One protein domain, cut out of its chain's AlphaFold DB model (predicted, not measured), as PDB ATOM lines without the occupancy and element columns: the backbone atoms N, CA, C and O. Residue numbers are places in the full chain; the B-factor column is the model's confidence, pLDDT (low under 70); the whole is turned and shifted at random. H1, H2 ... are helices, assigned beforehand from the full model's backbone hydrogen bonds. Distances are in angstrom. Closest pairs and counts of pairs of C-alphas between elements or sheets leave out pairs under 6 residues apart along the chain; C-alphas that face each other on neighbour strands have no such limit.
ATOM      1  N   SER A 298      35.898 -60.629  29.602       57.69
ATOM      2  CA  SER A 298      34.507 -60.591  30.060       57.69
ATOM      3  C   SER A 298      34.333 -60.248  31.549       57.69
ATOM      4  O   SER A 298      33.397 -59.545  31.915       57.69
ATOM      5  N   VAL A 299      35.208 -60.731  32.433       61.81
ATOM      6  CA  VAL A 299      35.197 -60.415  33.871       61.81
ATOM      7  C   VAL A 299      35.690 -58.990  34.104       61.81
ATOM      8  O   VAL A 299      35.065 -58.259  34.867       61.81
ATOM      9  N   ASP A 300      36.739 -58.571  33.404       63.16
ATOM     10  CA  ASP A 300      37.274 -57.211  33.496       63.16
ATOM     11  C   ASP A 300      36.323 -56.179  32.890       63.16
ATOM     12  O   ASP A 300      36.139 -55.109  33.464       63.16
ATOM     13  N   GLU A 301      35.655 -56.509  31.781       69.38
ATOM     14  CA  GLU A 301      34.580 -55.695  31.211       69.38
ATOM     15  C   GLU A 301      33.413 -55.575  32.195       69.38
ATOM     16  O   GLU A 301      32.949 -54.467  32.453       69.38
ATOM     17  N   ASN A 302      32.995 -56.671  32.838       74.06
ATOM     18  CA  ASN A 302      31.960 -56.626  33.873       74.06
ATOM     19  C   ASN A 302      32.378 -55.783  35.089       74.06
ATOM     20  O   ASN A 302      31.562 -55.025  35.613       74.06
ATOM     21  N   TYR A 303      33.633 -55.873  35.541       74.00
ATOM     22  CA  TYR A 303      34.145 -55.018  36.615       74.00
ATOM     23  C   TYR A 303      34.213 -53.550  36.195       74.00
ATOM     24  O   TYR A 303      33.816 -52.688  36.975       74.00
ATOM     25  N   ALA A 304      34.651 -53.254  34.971       71.75
ATOM     26  CA  ALA A 304      34.691 -51.899  34.433       71.75
ATOM     27  C   ALA A 304      33.282 -51.307  34.270       71.75
ATOM     28  O   ALA A 304      33.055 -50.157  34.643       71.75
ATOM     29  N   ILE A 305      32.317 -52.099  33.789       77.56
ATOM     30  CA  ILE A 305      30.901 -51.721  33.709       77.56
ATOM     31  C   ILE A 305      30.351 -51.459  35.112       77.56
ATOM     32  O   ILE A 305      29.755 -50.408  35.338       77.56
ATOM     33  N   ASN A 306      30.587 -52.358  36.071       79.31
ATOM     34  CA  ASN A 306      30.126 -52.188  37.450       79.31
ATOM     35  C   ASN A 306      30.739 -50.952  38.113       79.31
ATOM     36  O   ASN A 306      30.026 -50.190  38.764       79.31
ATOM     37  N   LEU A 307      32.037 -50.713  37.918       77.75
ATOM     38  CA  LEU A 307      32.708 -49.507  38.392       77.75
ATOM     39  C   LEU A 307      32.103 -48.256  37.743       77.75
ATOM     40  O   LEU A 307      31.832 -47.279  38.435       77.75
ATOM     41  N   GLY A 308      31.828 -48.300  36.437       76.88
ATOM     42  CA  GLY A 308      31.159 -47.222  35.710       76.88
ATOM     43  C   GLY A 308      29.750 -46.934  36.233       76.88
ATOM     44  O   GLY A 308      29.383 -45.769  36.391       76.88
ATOM     45  N   ILE A 309      28.977 -47.974  36.562       85.56
ATOM     46  CA  ILE A 309      27.647 -47.850  37.175       85.56
ATOM     47  C   ILE A 309      27.760 -47.209  38.560       85.56
ATOM     48  O   ILE A 309      27.102 -46.199  38.804       85.56
ATOM     49  N   GLN A 310      28.629 -47.722  39.434       83.25
ATOM     50  CA  GLN A 310      28.814 -47.178  40.786       83.25
ATOM     51  C   GLN A 310      29.288 -45.723  40.756       83.25
ATOM     52  O   GLN A 310      28.800 -44.882  41.509       83.25
ATOM     53  N   PHE A 311      30.215 -45.405  39.853       80.12
ATOM     54  CA  PHE A 311      30.705 -44.046  39.670       80.12
ATOM     55  C   PHE A 311      29.591 -43.109  39.187       80.12
ATOM     56  O   PHE A 311      29.415 -42.024  39.741       80.12
ATOM     57  N   LYS A 312      28.776 -43.543  38.215       84.81
ATOM     58  CA  LYS A 312      27.596 -42.800  37.752       84.81
ATOM     59  C   LYS A 312      26.597 -42.561  38.884       84.81
ATOM     60  O   LYS A 312      26.127 -41.438  39.045       84.81
ATOM     61  N   GLU A 313      26.259 -43.592  39.652       88.88
ATOM     62  CA  GLU A 313      25.322 -43.487  40.776       88.88
ATOM     63  C   GLU A 313      25.825 -42.503  41.835       88.88
ATOM     64  O   GLU A 313      25.066 -41.653  42.305       88.88
ATOM     65  N   HIS A 314      27.118 -42.562  42.158       86.50
ATOM     66  CA  HIS A 314      27.736 -41.639  43.101       86.50
ATOM     67  C   HIS A 314      27.697 -40.186  42.608       86.50
ATOM     68  O   HIS A 314      27.337 -39.289  43.368       86.50
ATOM     69  N   LEU A 315      27.998 -39.948  41.327       81.50
ATOM     70  CA  LEU A 315      27.921 -38.615  40.726       81.50
ATOM     71  C   LEU A 315      26.496 -38.063  40.702       81.50
ATOM     72  O   LEU A 315      26.296 -36.890  41.004       81.50
ATOM     73  N   ILE A 316      25.506 -38.897  40.369       87.31
ATOM     74  CA  ILE A 316      24.094 -38.497  40.407       87.31
ATOM     75  C   ILE A 316      23.714 -38.092  41.827       87.31
ATOM     76  O   ILE A 316      23.103 -37.042  42.007       87.31
ATOM     77  N   LYS A 317      24.106 -38.885  42.831       90.12
ATOM     78  CA  LYS A 317      23.838 -38.566  44.232       90.12
ATOM     79  C   LYS A 317      24.437 -37.214  44.626       90.12
ATOM     80  O   LYS A 317      23.714 -36.375  45.145       90.12
ATOM     81  N   LEU A 318      25.716 -36.981  44.322       86.50
ATOM     82  CA  LEU A 318      26.375 -35.702  44.611       86.50
ATOM     83  C   LEU A 318      25.680 -34.525  43.918       86.50
ATOM     84  O   LEU A 318      25.484 -33.487  44.539       86.50
ATOM     85  N   LEU A 319      25.272 -34.684  42.656       86.00
ATOM     86  CA  LEU A 319      24.589 -33.629  41.907       86.00
ATOM     87  C   LEU A 319      23.199 -33.318  42.482       86.00
ATOM     88  O   LEU A 319      22.798 -32.157  42.512       86.00
ATOM     89  N   VAL A 320      22.475 -34.339  42.950       88.94
ATOM     90  CA  VAL A 320      21.188 -34.169  43.641       88.94
ATOM     91  C   VAL A 320      21.382 -33.466  44.984       88.94
ATOM     92  O   VAL A 320      20.660 -32.513  45.267       88.94
ATOM     93  N   ASP A 321      22.366 -33.890  45.779       89.25
ATOM     94  CA  ASP A 321      22.664 -33.296  47.087       89.25
ATOM     95  C   ASP A 321      23.076 -31.815  46.941       89.25
ATOM     96  O   ASP A 321      22.525 -30.944  47.622       89.25
ATOM     97  N   ASP A 322      23.966 -31.503  45.991       88.06
ATOM     98  CA  ASP A 322      24.361 -30.129  45.653       88.06
ATOM     99  C   ASP A 322      23.169 -29.307  45.146       88.06
ATOM    100  O   ASP A 322      22.976 -28.161  45.560       88.06
ATOM    101  N   GLY A 323      22.345 -29.886  44.266       89.19
ATOM    102  CA  GLY A 323      21.156 -29.230  43.728       89.19
ATOM    103  C   GLY A 323      20.155 -28.869  44.823       89.19
ATOM    104  O   GLY A 323      19.661 -27.742  44.869       89.19
ATOM    105  N   GLN A 324      19.924 -29.782  45.766       89.69
ATOM    106  CA  GLN A 324      19.088 -29.517  46.933       89.69
ATOM    107  C   GLN A 324      19.698 -28.430  47.829       89.69
ATOM    108  O   GLN A 324      18.971 -27.591  48.366       89.69
ATOM    109  N   GLY A 325      21.026 -28.409  47.970       90.25
ATOM    110  CA  GLY A 325      21.756 -27.349  48.662       90.25
ATOM    111  C   GLY A 325      21.538 -25.970  48.035       90.25
ATOM    112  O   GLY A 325      21.241 -25.013  48.756       90.25
ATOM    113  N   ILE A 326      21.613 -25.876  46.704       89.75
ATOM    114  CA  ILE A 326      21.347 -24.645  45.943       89.75
ATOM    115  C   ILE A 326      19.904 -24.192  46.166       89.75
ATOM    116  O   ILE A 326      19.691 -23.066  46.607       89.75
ATOM    117  N   ILE A 327      18.923 -25.075  45.951       89.38
ATOM    118  CA  ILE A 327      17.496 -24.764  46.135       89.38
ATOM    119  C   ILE A 327      17.236 -24.230  47.548       89.38
ATOM    120  O   ILE A 327      16.626 -23.176  47.719       89.38
ATOM    121  N   ASN A 328      17.738 -24.927  48.570       88.62
ATOM    122  CA  ASN A 328      17.542 -24.538  49.964       88.62
ATOM    123  C   ASN A 328      18.199 -23.194  50.297       88.62
ATOM    124  O   ASN A 328      17.664 -22.438  51.103       88.62
ATOM    125  N   THR A 329      19.372 -22.916  49.728       87.88
ATOM    126  CA  THR A 329      20.099 -21.664  49.972       87.88
ATOM    127  C   THR A 329      19.392 -20.496  49.299       87.88
ATOM    128  O   THR A 329      19.152 -19.487  49.955       87.88
ATOM    129  N   GLU A 330      18.974 -20.655  48.042       86.19
ATOM    130  CA  GLU A 330      18.247 -19.611  47.324       86.19
ATOM    131  C   GLU A 330      16.903 -19.315  47.982       86.19
ATOM    132  O   GLU A 330      16.629 -18.162  48.299       86.19
ATOM    133  N   LEU A 331      16.095 -20.334  48.294       85.94
ATOM    134  CA  LEU A 331      14.805 -20.122  48.961       85.94
ATOM    135  C   LEU A 331      14.948 -19.378  50.298       85.94
ATOM    136  O   LEU A 331      14.095 -18.562  50.627       85.94
ATOM    137  N   LYS A 332      16.039 -19.604  51.042       83.69
ATOM    138  CA  LYS A 332      16.329 -18.881  52.292       83.69
ATOM    139  C   LYS A 332      16.719 -17.419  52.087       83.69
ATOM    140  O   LYS A 332      16.591 -16.643  53.023       83.69
ATOM    141  N   THR A 333      17.217 -17.039  50.913       81.81
ATOM    142  CA  THR A 333      17.558 -15.635  50.621       81.81
ATOM    143  C   THR A 333      16.343 -14.778  50.266       81.81
ATOM    144  O   THR A 333      16.413 -13.554  50.363       81.81
ATOM    145  N   TYR A 334      15.212 -15.396  49.915       78.06
ATOM    146  CA  TYR A 334      13.975 -14.702  49.556       78.06
ATOM    147  C   TYR A 334      13.016 -14.585  50.748       78.06
ATOM    148  O   TYR A 334      11.901 -15.109  50.732       78.06
ATOM    149  N   ASP A 335      13.419 -13.819  51.768       69.69
ATOM    150  CA  ASP A 335      12.540 -13.425  52.888       69.69
ATOM    151  C   ASP A 335      11.280 -12.680  52.412       69.69
ATOM    152  O   ASP A 335      10.284 -12.602  53.125       69.69
ATOM    153  N   ASN A 336      11.307 -12.132  51.196       69.69
ATOM    154  CA  ASN A 336      10.222 -11.403  50.546       69.69
ATOM    155  C   ASN A 336       9.114 -12.294  49.950       69.69
ATOM    156  O   ASN A 336       8.065 -11.768  49.579       69.69
ATOM    157  N   LEU A 337       9.273 -13.622  49.921       76.81
ATOM    158  CA  LEU A 337       8.193 -14.575  49.615       76.81
ATOM    159  C   LEU A 337       7.284 -14.811  50.834       76.81
ATOM    160  O   LEU A 337       6.894 -15.934  51.151       76.81
ATOM    161  N   ASN A 338       6.939 -13.742  51.547       81.62
ATOM    162  CA  ASN A 338       6.005 -13.798  52.658       81.62
ATOM    163  C   ASN A 338       4.817 -12.870  52.391       81.62
ATOM    164  O   ASN A 338       4.951 -11.804  51.787       81.62
ATOM    165  N   ARG A 339       3.639 -13.283  52.868       80.88
ATOM    166  CA  ARG A 339       2.379 -12.565  52.640       80.88
ATOM    167  C   ARG A 339       2.460 -11.094  53.048       80.88
ATOM    168  O   ARG A 339       1.925 -10.252  52.340       80.88
ATOM    169  N   LYS A 340       3.112 -10.799  54.175       85.50
ATOM    170  CA  LYS A 340       3.217  -9.440  54.706       85.50
ATOM    171  C   LYS A 340       4.027  -8.549  53.768       85.50
ATOM    172  O   LYS A 340       3.572  -7.471  53.437       85.50
ATOM    173  N   TRP A 341       5.169  -9.023  53.283       88.00
ATOM    174  CA  TRP A 341       6.010  -8.266  52.361       88.00
ATOM    175  C   TRP A 341       5.303  -7.988  51.030       88.00
ATOM    176  O   TRP A 341       5.369  -6.872  50.520       88.00
ATOM    177  N   ILE A 342       4.596  -8.985  50.485       87.75
ATOM    178  CA  ILE A 342       3.818  -8.822  49.246       87.75
ATOM    179  C   ILE A 342       2.703  -7.796  49.457       87.75
ATOM    180  O   ILE A 342       2.538  -6.895  48.641       87.75
ATOM    181  N   GLN A 343       1.985  -7.896  50.576       85.94
ATOM    182  CA  GLN A 343       0.926  -6.962  50.928       85.94
ATOM    183  C   GLN A 343       1.462  -5.537  51.134       85.94
ATOM    184  O   GLN A 343       0.938  -4.618  50.520       85.94
ATOM    185  N   ASP A 344       2.553  -5.362  51.886       87.38
ATOM    186  CA  ASP A 344       3.201  -4.060  52.101       87.38
ATOM    187  C   ASP A 344       3.628  -3.421  50.761       87.38
ATOM    188  O   ASP A 344       3.547  -2.204  50.579       87.38
ATOM    189  N   ARG A 345       4.058  -4.238  49.788       85.44
ATOM    190  CA  ARG A 345       4.426  -3.776  48.444       85.44
ATOM    191  C   ARG A 345       3.208  -3.382  47.605       85.44
ATOM    192  O   ARG A 345       3.264  -2.344  46.948       85.44
ATOM    193  N   CYS A 346       2.131  -4.169  47.624       86.62
ATOM    194  CA  CYS A 346       0.875  -3.821  46.953       86.62
ATOM    195  C   CYS A 346       0.246  -2.556  47.562       86.62
ATOM    196  O   CYS A 346      -0.154  -1.654  46.829       86.62
ATOM    197  N   ASP A 347       0.242  -2.442  48.891       86.00
ATOM    198  CA  ASP A 347      -0.254  -1.267  49.614       86.00
ATOM    199  C   ASP A 347       0.594  -0.024  49.303       86.00
ATOM    200  O   ASP A 347       0.058   1.064  49.094       86.00
ATOM    201  N   GLY A 348       1.918  -0.174  49.182       84.44
ATOM    202  CA  GLY A 348       2.799   0.893  48.706       84.44
ATOM    203  C   GLY A 348       2.480   1.343  47.275       84.44
ATOM    204  O   GLY A 348       2.563   2.534  46.971       84.44
ATOM    205  N   GLN A 349       2.061   0.417  46.405       84.88
ATOM    206  CA  GLN A 349       1.688   0.736  45.028       84.88
ATOM    207  C   GLN A 349       0.378   1.515  44.909       84.88
ATOM    208  O   GLN A 349       0.269   2.300  43.971       84.88
ATOM    209  N   LEU A 350      -0.550   1.424  45.867       80.50
ATOM    210  CA  LEU A 350      -1.743   2.289  45.900       80.50
ATOM    211  C   LEU A 350      -1.400   3.788  45.881       80.50
ATOM    212  O   LEU A 350      -2.196   4.609  45.433       80.50
ATOM    213  N   LEU A 351      -0.222   4.157  46.394       78.06
ATOM    214  CA  LEU A 351       0.231   5.547  46.458       78.06
ATOM    215  C   LEU A 351       0.956   5.999  45.181       78.06
ATOM    216  O   LEU A 351       1.110   7.200  44.963       78.06
ATOM    217  N   THR A 352       1.427   5.062  44.356       78.12
ATOM    218  CA  THR A 352       2.348   5.343  43.238       78.12
ATOM    219  C   THR A 352       1.842   4.880  41.873       78.12
ATOM    220  O   THR A 352       2.346   5.342  40.854       78.12
ATOM    221  N   HIS A 353       0.894   3.946  41.825       78.25
ATOM    222  CA  HIS A 353       0.348   3.402  40.586       78.25
ATOM    223  C   HIS A 353      -0.729   4.355  40.046       78.25
ATOM    224  O   HIS A 353      -1.557   4.853  40.799       78.25
ATOM    225  N   HIS A 354      -0.722   4.668  38.749       80.12
ATOM    226  CA  HIS A 354      -1.665   5.641  38.162       80.12
ATOM    227  C   HIS A 354      -2.841   4.993  37.420       80.12
ATOM    228  O   HIS A 354      -3.714   5.692  36.910       80.12
ATOM    229  N   ASP A 355      -2.874   3.664  37.360       86.06
ATOM    230  CA  ASP A 355      -3.942   2.913  36.707       86.06
ATOM    231  C   ASP A 355      -5.162   2.765  37.631       86.06
ATOM    232  O   ASP A 355      -5.122   2.059  38.640       86.06
ATOM    233  N   ALA A 356      -6.259   3.436  37.271       83.94
ATOM    234  CA  ALA A 356      -7.521   3.373  38.003       83.94
ATOM    235  C   ALA A 356      -8.156   1.973  37.971       83.94
ATOM    236  O   ALA A 356      -8.822   1.599  38.936       83.94
ATOM    237  N   GLN A 357      -7.929   1.194  36.906       83.56
ATOM    238  CA  GLN A 357      -8.455  -0.166  36.804       83.56
ATOM    239  C   GLN A 357      -7.735  -1.094  37.780       83.56
ATOM    240  O   GLN A 357      -8.386  -1.836  38.507       83.56
ATOM    241  N   TRP A 358      -6.409  -0.971  37.882       88.12
ATOM    242  CA  TRP A 358      -5.619  -1.708  38.869       88.12
ATOM    243  C   TRP A 358      -6.063  -1.404  40.310       88.12
ATOM    244  O   TRP A 358      -6.191  -2.316  41.124       88.12
ATOM    245  N   HIS A 359      -6.363  -0.137  40.629       86.50
ATOM    246  CA  HIS A 359      -6.884   0.239  41.949       86.50
ATOM    247  C   HIS A 359      -8.259  -0.368  42.249       86.50
ATOM    248  O   HIS A 359      -8.481  -0.853  43.359       86.50
ATOM    249  N   LEU A 360      -9.178  -0.349  41.277       85.88
ATOM    250  CA  LEU A 360     -10.488  -0.989  41.418       85.88
ATOM    251  C   LEU A 360     -10.337  -2.502  41.600       85.88
ATOM    252  O   LEU A 360     -10.928  -3.065  42.518       85.88
ATOM    253  N   ASP A 361      -9.470  -3.135  40.811       85.62
ATOM    254  CA  ASP A 361      -9.180  -4.565  40.911       85.62
ATOM    255  C   ASP A 361      -8.553  -4.930  42.269       85.62
ATOM    256  O   ASP A 361      -8.848  -5.998  42.806       85.62
ATOM    257  N   TYR A 362      -7.749  -4.045  42.876       86.88
ATOM    258  CA  TYR A 362      -7.191  -4.256  44.219       86.88
ATOM    259  C   TYR A 362      -8.254  -4.184  45.317       86.88
ATOM    260  O   TYR A 362      -8.186  -4.935  46.285       86.88
ATOM    261  N   ILE A 363      -9.247  -3.303  45.180       85.25
ATOM    262  CA  ILE A 363     -10.330  -3.158  46.163       85.25
ATOM    263  C   ILE A 363     -11.344  -4.297  46.018       85.25
ATOM    264  O   ILE A 363     -11.749  -4.900  47.013       85.25
ATOM    265  N   GLU A 364     -11.759  -4.593  44.787       87.94
ATOM    266  CA  GLU A 364     -12.812  -5.568  44.506       87.94
ATOM    267  C   GLU A 364     -12.297  -7.013  44.518       87.94
ATOM    268  O   GLU A 364     -13.025  -7.922  44.912       87.94
ATOM    269  N   ASN A 365     -11.045  -7.244  44.102       87.38
ATOM    270  CA  ASN A 365     -10.440  -8.573  43.969       87.38
ATOM    271  C   ASN A 365      -8.943  -8.601  44.372       87.38
ATOM    272  O   ASN A 365      -8.107  -9.072  43.588       87.38
ATOM    273  N   PRO A 366      -8.577  -8.193  45.606       83.62
ATOM    274  CA  PRO A 366      -7.178  -8.080  46.049       83.62
ATOM    275  C   PRO A 366      -6.381  -9.377  45.880       83.62
ATOM    276  O   PRO A 366      -5.193  -9.352  45.560       83.62
ATOM    277  N   THR A 367      -7.040 -10.528  46.046       86.38
ATOM    278  CA  THR A 367      -6.420 -11.849  45.898       86.38
ATOM    279  C   THR A 367      -5.794 -12.044  44.519       86.38
ATOM    280  O   THR A 367      -4.680 -12.547  44.445       86.38
ATOM    281  N   LYS A 368      -6.447 -11.591  43.438       86.50
ATOM    282  CA  LYS A 368      -5.916 -11.745  42.071       86.50
ATOM    283  C   LYS A 368      -4.624 -10.955  41.874       86.50
ATOM    284  O   LYS A 368      -3.692 -11.440  41.240       86.50
ATOM    285  N   ILE A 369      -4.564  -9.748  42.432       86.12
ATOM    286  CA  ILE A 369      -3.375  -8.895  42.350       86.12
ATOM    287  C   ILE A 369      -2.235  -9.490  43.180       86.12
ATOM    288  O   ILE A 369      -1.110  -9.590  42.696       86.12
ATOM    289  N   ILE A 370      -2.529  -9.961  44.393       86.19
ATOM    290  CA  ILE A 370      -1.543 -10.618  45.261       86.19
ATOM    291  C   ILE A 370      -1.006 -11.907  44.615       86.19
ATOM    292  O   ILE A 370       0.201 -12.140  44.638       86.19
ATOM    293  N   GLU A 371      -1.868 -12.727  44.008       87.25
ATOM    294  CA  GLU A 371      -1.472 -13.938  43.273       87.25
ATOM    295  C   GLU A 371      -0.580 -13.615  42.071       87.25
ATOM    296  O   GLU A 371       0.397 -14.326  41.820       87.25
ATOM    297  N   HIS A 372      -0.872 -12.528  41.351       86.69
ATOM    298  CA  HIS A 372      -0.036 -12.068  40.248       86.69
ATOM    299  C   HIS A 372       1.366 -11.668  40.732       86.69
ATOM    300  O   HIS A 372       2.359 -12.167  40.205       86.69
ATOM    301  N   PHE A 373       1.451 -10.854  41.791       86.38
ATOM    302  CA  PHE A 373       2.728 -10.457  42.397       86.38
ATOM    303  C   PHE A 373       3.517 -11.644  42.943       86.38
ATOM    304  O   PHE A 373       4.730 -11.734  42.749       86.38
ATOM    305  N   PHE A 374       2.836 -12.577  43.609       88.94
ATOM    306  CA  PHE A 374       3.459 -13.811  44.067       88.94
ATOM    307  C   PHE A 374       4.023 -14.611  42.890       88.94
ATOM    308  O   PHE A 374       5.158 -15.071  42.959       88.94
ATOM    309  N   SER A 375       3.263 -14.740  41.799       89.75
ATOM    310  CA  SER A 375       3.688 -15.473  40.603       89.75
ATOM    311  C   SER A 375       4.914 -14.838  39.949       89.75
ATOM    312  O   SER A 375       5.834 -15.551  39.557       89.75
ATOM    313  N   GLU A 376       4.975 -13.507  39.868       89.00
ATOM    314  CA  GLU A 376       6.144 -12.793  39.344       89.00
ATOM    315  C   GLU A 376       7.393 -13.048  40.202       89.00
ATOM    316  O   GLU A 376       8.451 -13.411  39.684       89.00
ATOM    317  N   LEU A 377       7.267 -12.925  41.528       87.38
ATOM    318  CA  LEU A 377       8.361 -13.205  42.461       87.38
ATOM    319  C   LEU A 377       8.805 -14.666  42.377       87.38
ATOM    320  O   LEU A 377      10.001 -14.936  42.308       87.38
ATOM    321  N   TRP A 378       7.855 -15.598  42.341       90.50
ATOM    322  CA  TRP A 378       8.130 -17.025  42.228       90.50
ATOM    323  C   TRP A 378       8.875 -17.361  40.936       90.50
ATOM    324  O   TRP A 378       9.873 -18.077  40.979       90.50
ATOM    325  N   ASN A 379       8.460 -16.785  39.805       90.94
ATOM    326  CA  ASN A 379       9.141 -16.963  38.524       90.94
ATOM    327  C   ASN A 379      10.592 -16.466  38.575       90.94
ATOM    328  O   ASN A 379      11.485 -17.125  38.044       90.94
ATOM    329  N   ASN A 380      10.850 -15.344  39.253       88.12
ATOM    330  CA  ASN A 380      12.209 -14.826  39.433       88.12
ATOM    331  C   ASN A 380      13.072 -15.761  40.296       88.12
ATOM    332  O   ASN A 380      14.222 -16.032  39.947       88.12
ATOM    333  N   VAL A 381      12.517 -16.294  41.391       89.31
ATOM    334  CA  VAL A 381      13.208 -17.279  42.240       89.31
ATOM    335  C   VAL A 381      13.505 -18.557  41.463       89.31
ATOM    336  O   VAL A 381      14.630 -19.053  41.499       89.31
ATOM    337  N   GLN A 382      12.522 -19.060  40.718       91.19
ATOM    338  CA  GLN A 382      12.673 -20.247  39.889       91.19
ATOM    339  C   GLN A 382      13.769 -20.050  38.836       91.19
ATOM    340  O   GLN A 382      14.673 -20.874  38.743       91.19
ATOM    341  N   HIS A 383      13.763 -18.923  38.118       92.50
ATOM    342  CA  HIS A 383      14.800 -18.612  37.133       92.50
ATOM    343  C   HIS A 383      16.200 -18.536  37.767       92.50
ATOM    344  O   HIS A 383      17.178 -19.007  37.182       92.50
ATOM    345  N   ALA A 384      16.332 -17.943  38.957       88.62
ATOM    346  CA  ALA A 384      17.617 -17.859  39.653       88.62
ATOM    347  C   ALA A 384      18.151 -19.246  40.057       88.62
ATOM    348  O   ALA A 384      19.340 -19.531  39.879       88.62
ATOM    349  N   ILE A 385      17.270 -20.116  40.560       91.19
ATOM    350  CA  ILE A 385      17.594 -21.508  40.894       91.19
ATOM    351  C   ILE A 385      17.997 -22.276  39.631       91.19
ATOM    352  O   ILE A 385      19.061 -22.895  39.614       91.19
ATOM    353  N   ASP A 386      17.197 -22.202  38.567       92.38
ATOM    354  CA  ASP A 386      17.437 -22.923  37.313       92.38
ATOM    355  C   ASP A 386      18.780 -22.534  36.682       92.38
ATOM    356  O   ASP A 386      19.531 -23.401  36.221       92.38
ATOM    357  N   GLN A 387      19.136 -21.246  36.731       93.62
ATOM    358  CA  GLN A 387      20.433 -20.771  36.255       93.62
ATOM    359  C   GLN A 387      21.585 -21.388  37.061       93.62
ATOM    360  O   GLN A 387      22.503 -21.966  36.480       93.62
ATOM    361  N   LYS A 388      21.515 -21.346  38.398       91.75
ATOM    362  CA  LYS A 388      22.558 -21.909  39.274       91.75
ATOM    363  C   LYS A 388      22.693 -23.424  39.126       91.75
ATOM    364  O   LYS A 388      23.809 -23.946  39.126       91.75
ATOM    365  N   LEU A 389      21.578 -24.137  38.962       90.88
ATOM    366  CA  LEU A 389      21.584 -25.572  38.669       90.88
ATOM    367  C   LEU A 389      22.242 -25.865  37.312       90.88
ATOM    368  O   LEU A 389      23.027 -26.810  37.198       90.88
ATOM    369  N   THR A 390      21.970 -25.041  36.299       92.00
ATOM    370  CA  THR A 390      22.564 -25.164  34.958       92.00
ATOM    371  C   THR A 390      24.070 -24.914  34.970       92.00
ATOM    372  O   THR A 390      24.833 -25.696  34.390       92.00
ATOM    373  N   ASP A 391      24.518 -23.884  35.685       90.12
ATOM    374  CA  ASP A 391      25.938 -23.572  35.861       90.12
ATOM    375  C   ASP A 391      26.658 -24.716  36.587       90.12
ATOM    376  O   ASP A 391      27.718 -25.184  36.153       90.12
ATOM    377  N   ARG A 392      26.048 -25.249  37.656       87.75
ATOM    378  CA  ARG A 392      26.626 -26.359  38.421       87.75
ATOM    379  C   ARG A 392      26.711 -27.635  37.590       87.75
ATOM    380  O   ARG A 392      27.757 -28.285  37.581       87.75
ATOM    381  N   LYS A 393      25.657 -27.968  36.841       87.81
ATOM    382  CA  LYS A 393      25.657 -29.094  35.898       87.81
ATOM    383  C   LYS A 393      26.770 -28.952  34.858       87.81
ATOM    384  O   LYS A 393      27.483 -29.919  34.600       87.81
ATOM    385  N   SER A 394      26.951 -27.756  34.302       89.94
ATOM    386  CA  SER A 394      28.000 -27.480  33.313       89.94
ATOM    387  C   SER A 394      29.404 -27.665  33.900       89.94
ATOM    388  O   SER A 394      30.265 -28.264  33.259       89.94
ATOM    389  N   CYS A 395      29.623 -27.253  35.152       88.75
ATOM    390  CA  CYS A 395      30.879 -27.493  35.869       88.75
ATOM    391  C   CYS A 395      31.205 -28.994  35.993       88.75
ATOM    392  O   CYS A 395      32.312 -29.407  35.653       88.75
ATOM    393  N   TYR A 396      30.237 -29.826  36.397       83.56
ATOM    394  CA  TYR A 396      30.430 -31.281  36.469       83.56
ATOM    395  C   TYR A 396      30.734 -31.909  35.102       83.56
ATOM    396  O   TYR A 396      31.602 -32.775  35.006       83.56
ATOM    397  N   VAL A 397      30.056 -31.465  34.037       87.31
ATOM    398  CA  VAL A 397      30.322 -31.937  32.667       87.31
ATOM    399  C   VAL A 397      31.752 -31.610  32.234       87.31
ATOM    400  O   VAL A 397      32.425 -32.471  31.664       87.31
ATOM    401  N   ASN A 398      32.235 -30.403  32.532       88.12
ATOM    402  CA  ASN A 398      33.599 -29.991  32.202       88.12
ATOM    403  C   ASN A 398      34.637 -30.826  32.958       88.12
ATOM    404  O   ASN A 398      35.534 -31.379  32.330       88.12
ATOM    405  N   LEU A 399      34.464 -31.015  34.272       84.38
ATOM    406  CA  LEU A 399      35.364 -31.844  35.084       84.38
ATOM    407  C   LEU A 399      35.423 -33.295  34.593       84.38
ATOM    408  O   LEU A 399      36.497 -33.890  34.526       84.38
ATOM    409  N   LEU A 400      34.277 -33.873  34.219       82.75
ATOM    410  CA  LEU A 400      34.241 -35.223  33.656       82.75
ATOM    411  C   LEU A 400      34.938 -35.286  32.300       82.75
ATOM    412  O   LEU A 400      35.661 -36.238  32.021       82.75
ATOM    413  N   THR A 401      34.744 -34.266  31.468       85.81
ATOM    414  CA  THR A 401      35.387 -34.171  30.157       85.81
ATOM    415  C   THR A 401      36.907 -34.084  30.300       85.81
ATOM    416  O   THR A 401      37.616 -34.844  29.643       85.81
ATOM    417  N   GLU A 402      37.407 -33.238  31.204       82.00
ATOM    418  CA  GLU A 402      38.832 -33.139  31.543       82.00
ATOM    419  C   GLU A 402      39.383 -34.473  32.050       82.00
ATOM    420  O   GLU A 402      40.387 -34.963  31.536       82.00
ATOM    421  N   PHE A 403      38.691 -35.113  32.995       78.94
ATOM    422  CA  PHE A 403      39.078 -36.419  33.521       78.94
ATOM    423  C   PHE A 403      39.218 -37.473  32.412       78.94
ATOM    424  O   PHE A 403      40.237 -38.165  32.331       78.94
ATOM    425  N   PHE A 404      38.235 -37.573  31.512       79.62
ATOM    426  CA  PHE A 404      38.299 -38.517  30.396       79.62
ATOM    427  C   PHE A 404      39.375 -38.151  29.369       79.62
ATOM    428  O   PHE A 404      39.989 -39.047  28.792       79.62
ATOM    429  N   TYR A 405      39.647 -36.867  29.151       82.50
ATOM    430  CA  TYR A 405      40.749 -36.427  28.297       82.50
ATOM    431  C   TYR A 405      42.120 -36.761  28.890       82.50
ATOM    432  O   TYR A 405      42.988 -37.203  28.136       82.50
ATOM    433  N   CYS A 406      42.304 -36.644  30.206       71.62
ATOM    434  CA  CYS A 406      43.518 -37.092  30.892       71.62
ATOM    435  C   CYS A 406      43.720 -38.608  30.741       71.62
ATOM    436  O   CYS A 406      44.803 -39.050  30.367       71.62
ATOM    437  N   ILE A 407      42.668 -39.413  30.940       71.94
ATOM    438  CA  ILE A 407      42.737 -40.875  30.743       71.94
ATOM    439  C   ILE A 407      43.078 -41.232  29.292       71.94
ATOM    440  O   ILE A 407      43.834 -42.167  29.039       71.94
ATOM    441  N   GLN A 408      42.534 -40.490  28.327       76.25
ATOM    442  CA  GLN A 408      42.804 -40.693  26.902       76.25
ATOM    443  C   GLN A 408      44.163 -40.132  26.447       76.25
ATOM    444  O   GLN A 408      44.491 -40.262  25.268       76.25
ATOM    445  N   GLY A 409      44.933 -39.486  27.331       72.06
ATOM    446  CA  GLY A 409      46.210 -38.849  26.993       72.06
ATOM    447  C   GLY A 409      46.080 -37.636  26.063       72.06
ATOM    448  O   GLY A 409      47.017 -37.315  25.338       72.06
TER     449      GLY A 409
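This is residues 298 to 409 of the 412 residues of the protein "Hypothetical protein" of Didymodactylos carnosus (UniProt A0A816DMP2). Two long helices, H4 and H1, run opposite ways and make a narrow, elongated fork: the last part of H1 packs on the middle of H4, and from there the first half of H1 and the last residues of H4 spread apart as two free prongs. At the other end, two short helices, H2 and H3, make a small head by the first turns of H4, with H2 across H4 at a steep tilt and H3 turned off at a corner. The printed part has 112 residues with four named helices, in the order H1, H2, H3, H4, and no named strand; the class is all helix. The whole is extended, with a radius of gyration of the C-alphas of 23.8 A and spans of 76 by 24 by 21 A.

The longest helix, H4, takes residues 366 to 407 and measures 61.7 A from C-alpha 366 at (-7.178, -8.080, 46.049) to C-alpha 407 at (42.737, -40.875, 30.743). H1, residues 298 to 333, measures 52.3 A and begins with C-alpha 298 at (34.507, -60.591, 30.060). H2 is residues 339 to 349, 15.3 A long, and H3 is residues 356 to 364, 12.3 A long.

H4 is the hub and touches the three other helices. With residues 381 to 393 alone it touches residues 319 to 331 of H1; the closest C-alphas, those of Ile 327 and Ile 385, are 6.2 A apart. H1 and H4 run opposite ways at a shallow tilt of 33 degrees, only just short of steep. With residues 370 to 374 alone H4 touches H2, and the closest C-alphas, those of Ile 342 and Ile 370, are 6.9 A apart. H2 and H4 run opposite ways at a steep tilt of 63 degrees. H3 and H4 touch only at the corner by their link, where the closest C-alphas, those of Tyr 362 and Ile 369, are 6.3 A apart; their lines are about perpendicular at 80 degrees. H1 and H2, H2 and H3, and H1 and H3 are apart. In H1, H2, H3 and H4 every O i to N i+4 pair is within hydrogen-bond range.

The outline is a rod, and the two C-alphas farthest apart, those of Ser 298 and Ala 356, are 76.9 A apart. Residues 298 to 314 of H1, residues 352 to 357, and residues 397 to 409, of which 397 to 407 belong to H4, stand free. Without them the body has 76 residues and spans 53 by 17 by 17 A. The printed part has no cut. The links from H1 to H2 and from H3 to H4 are tight, and the one from H2 to H3, of 6 residues, is short; no link is long. The mean pLDDT of the printed part is 84.0, and residues 298 to 301 and 335 to 336 are under 70.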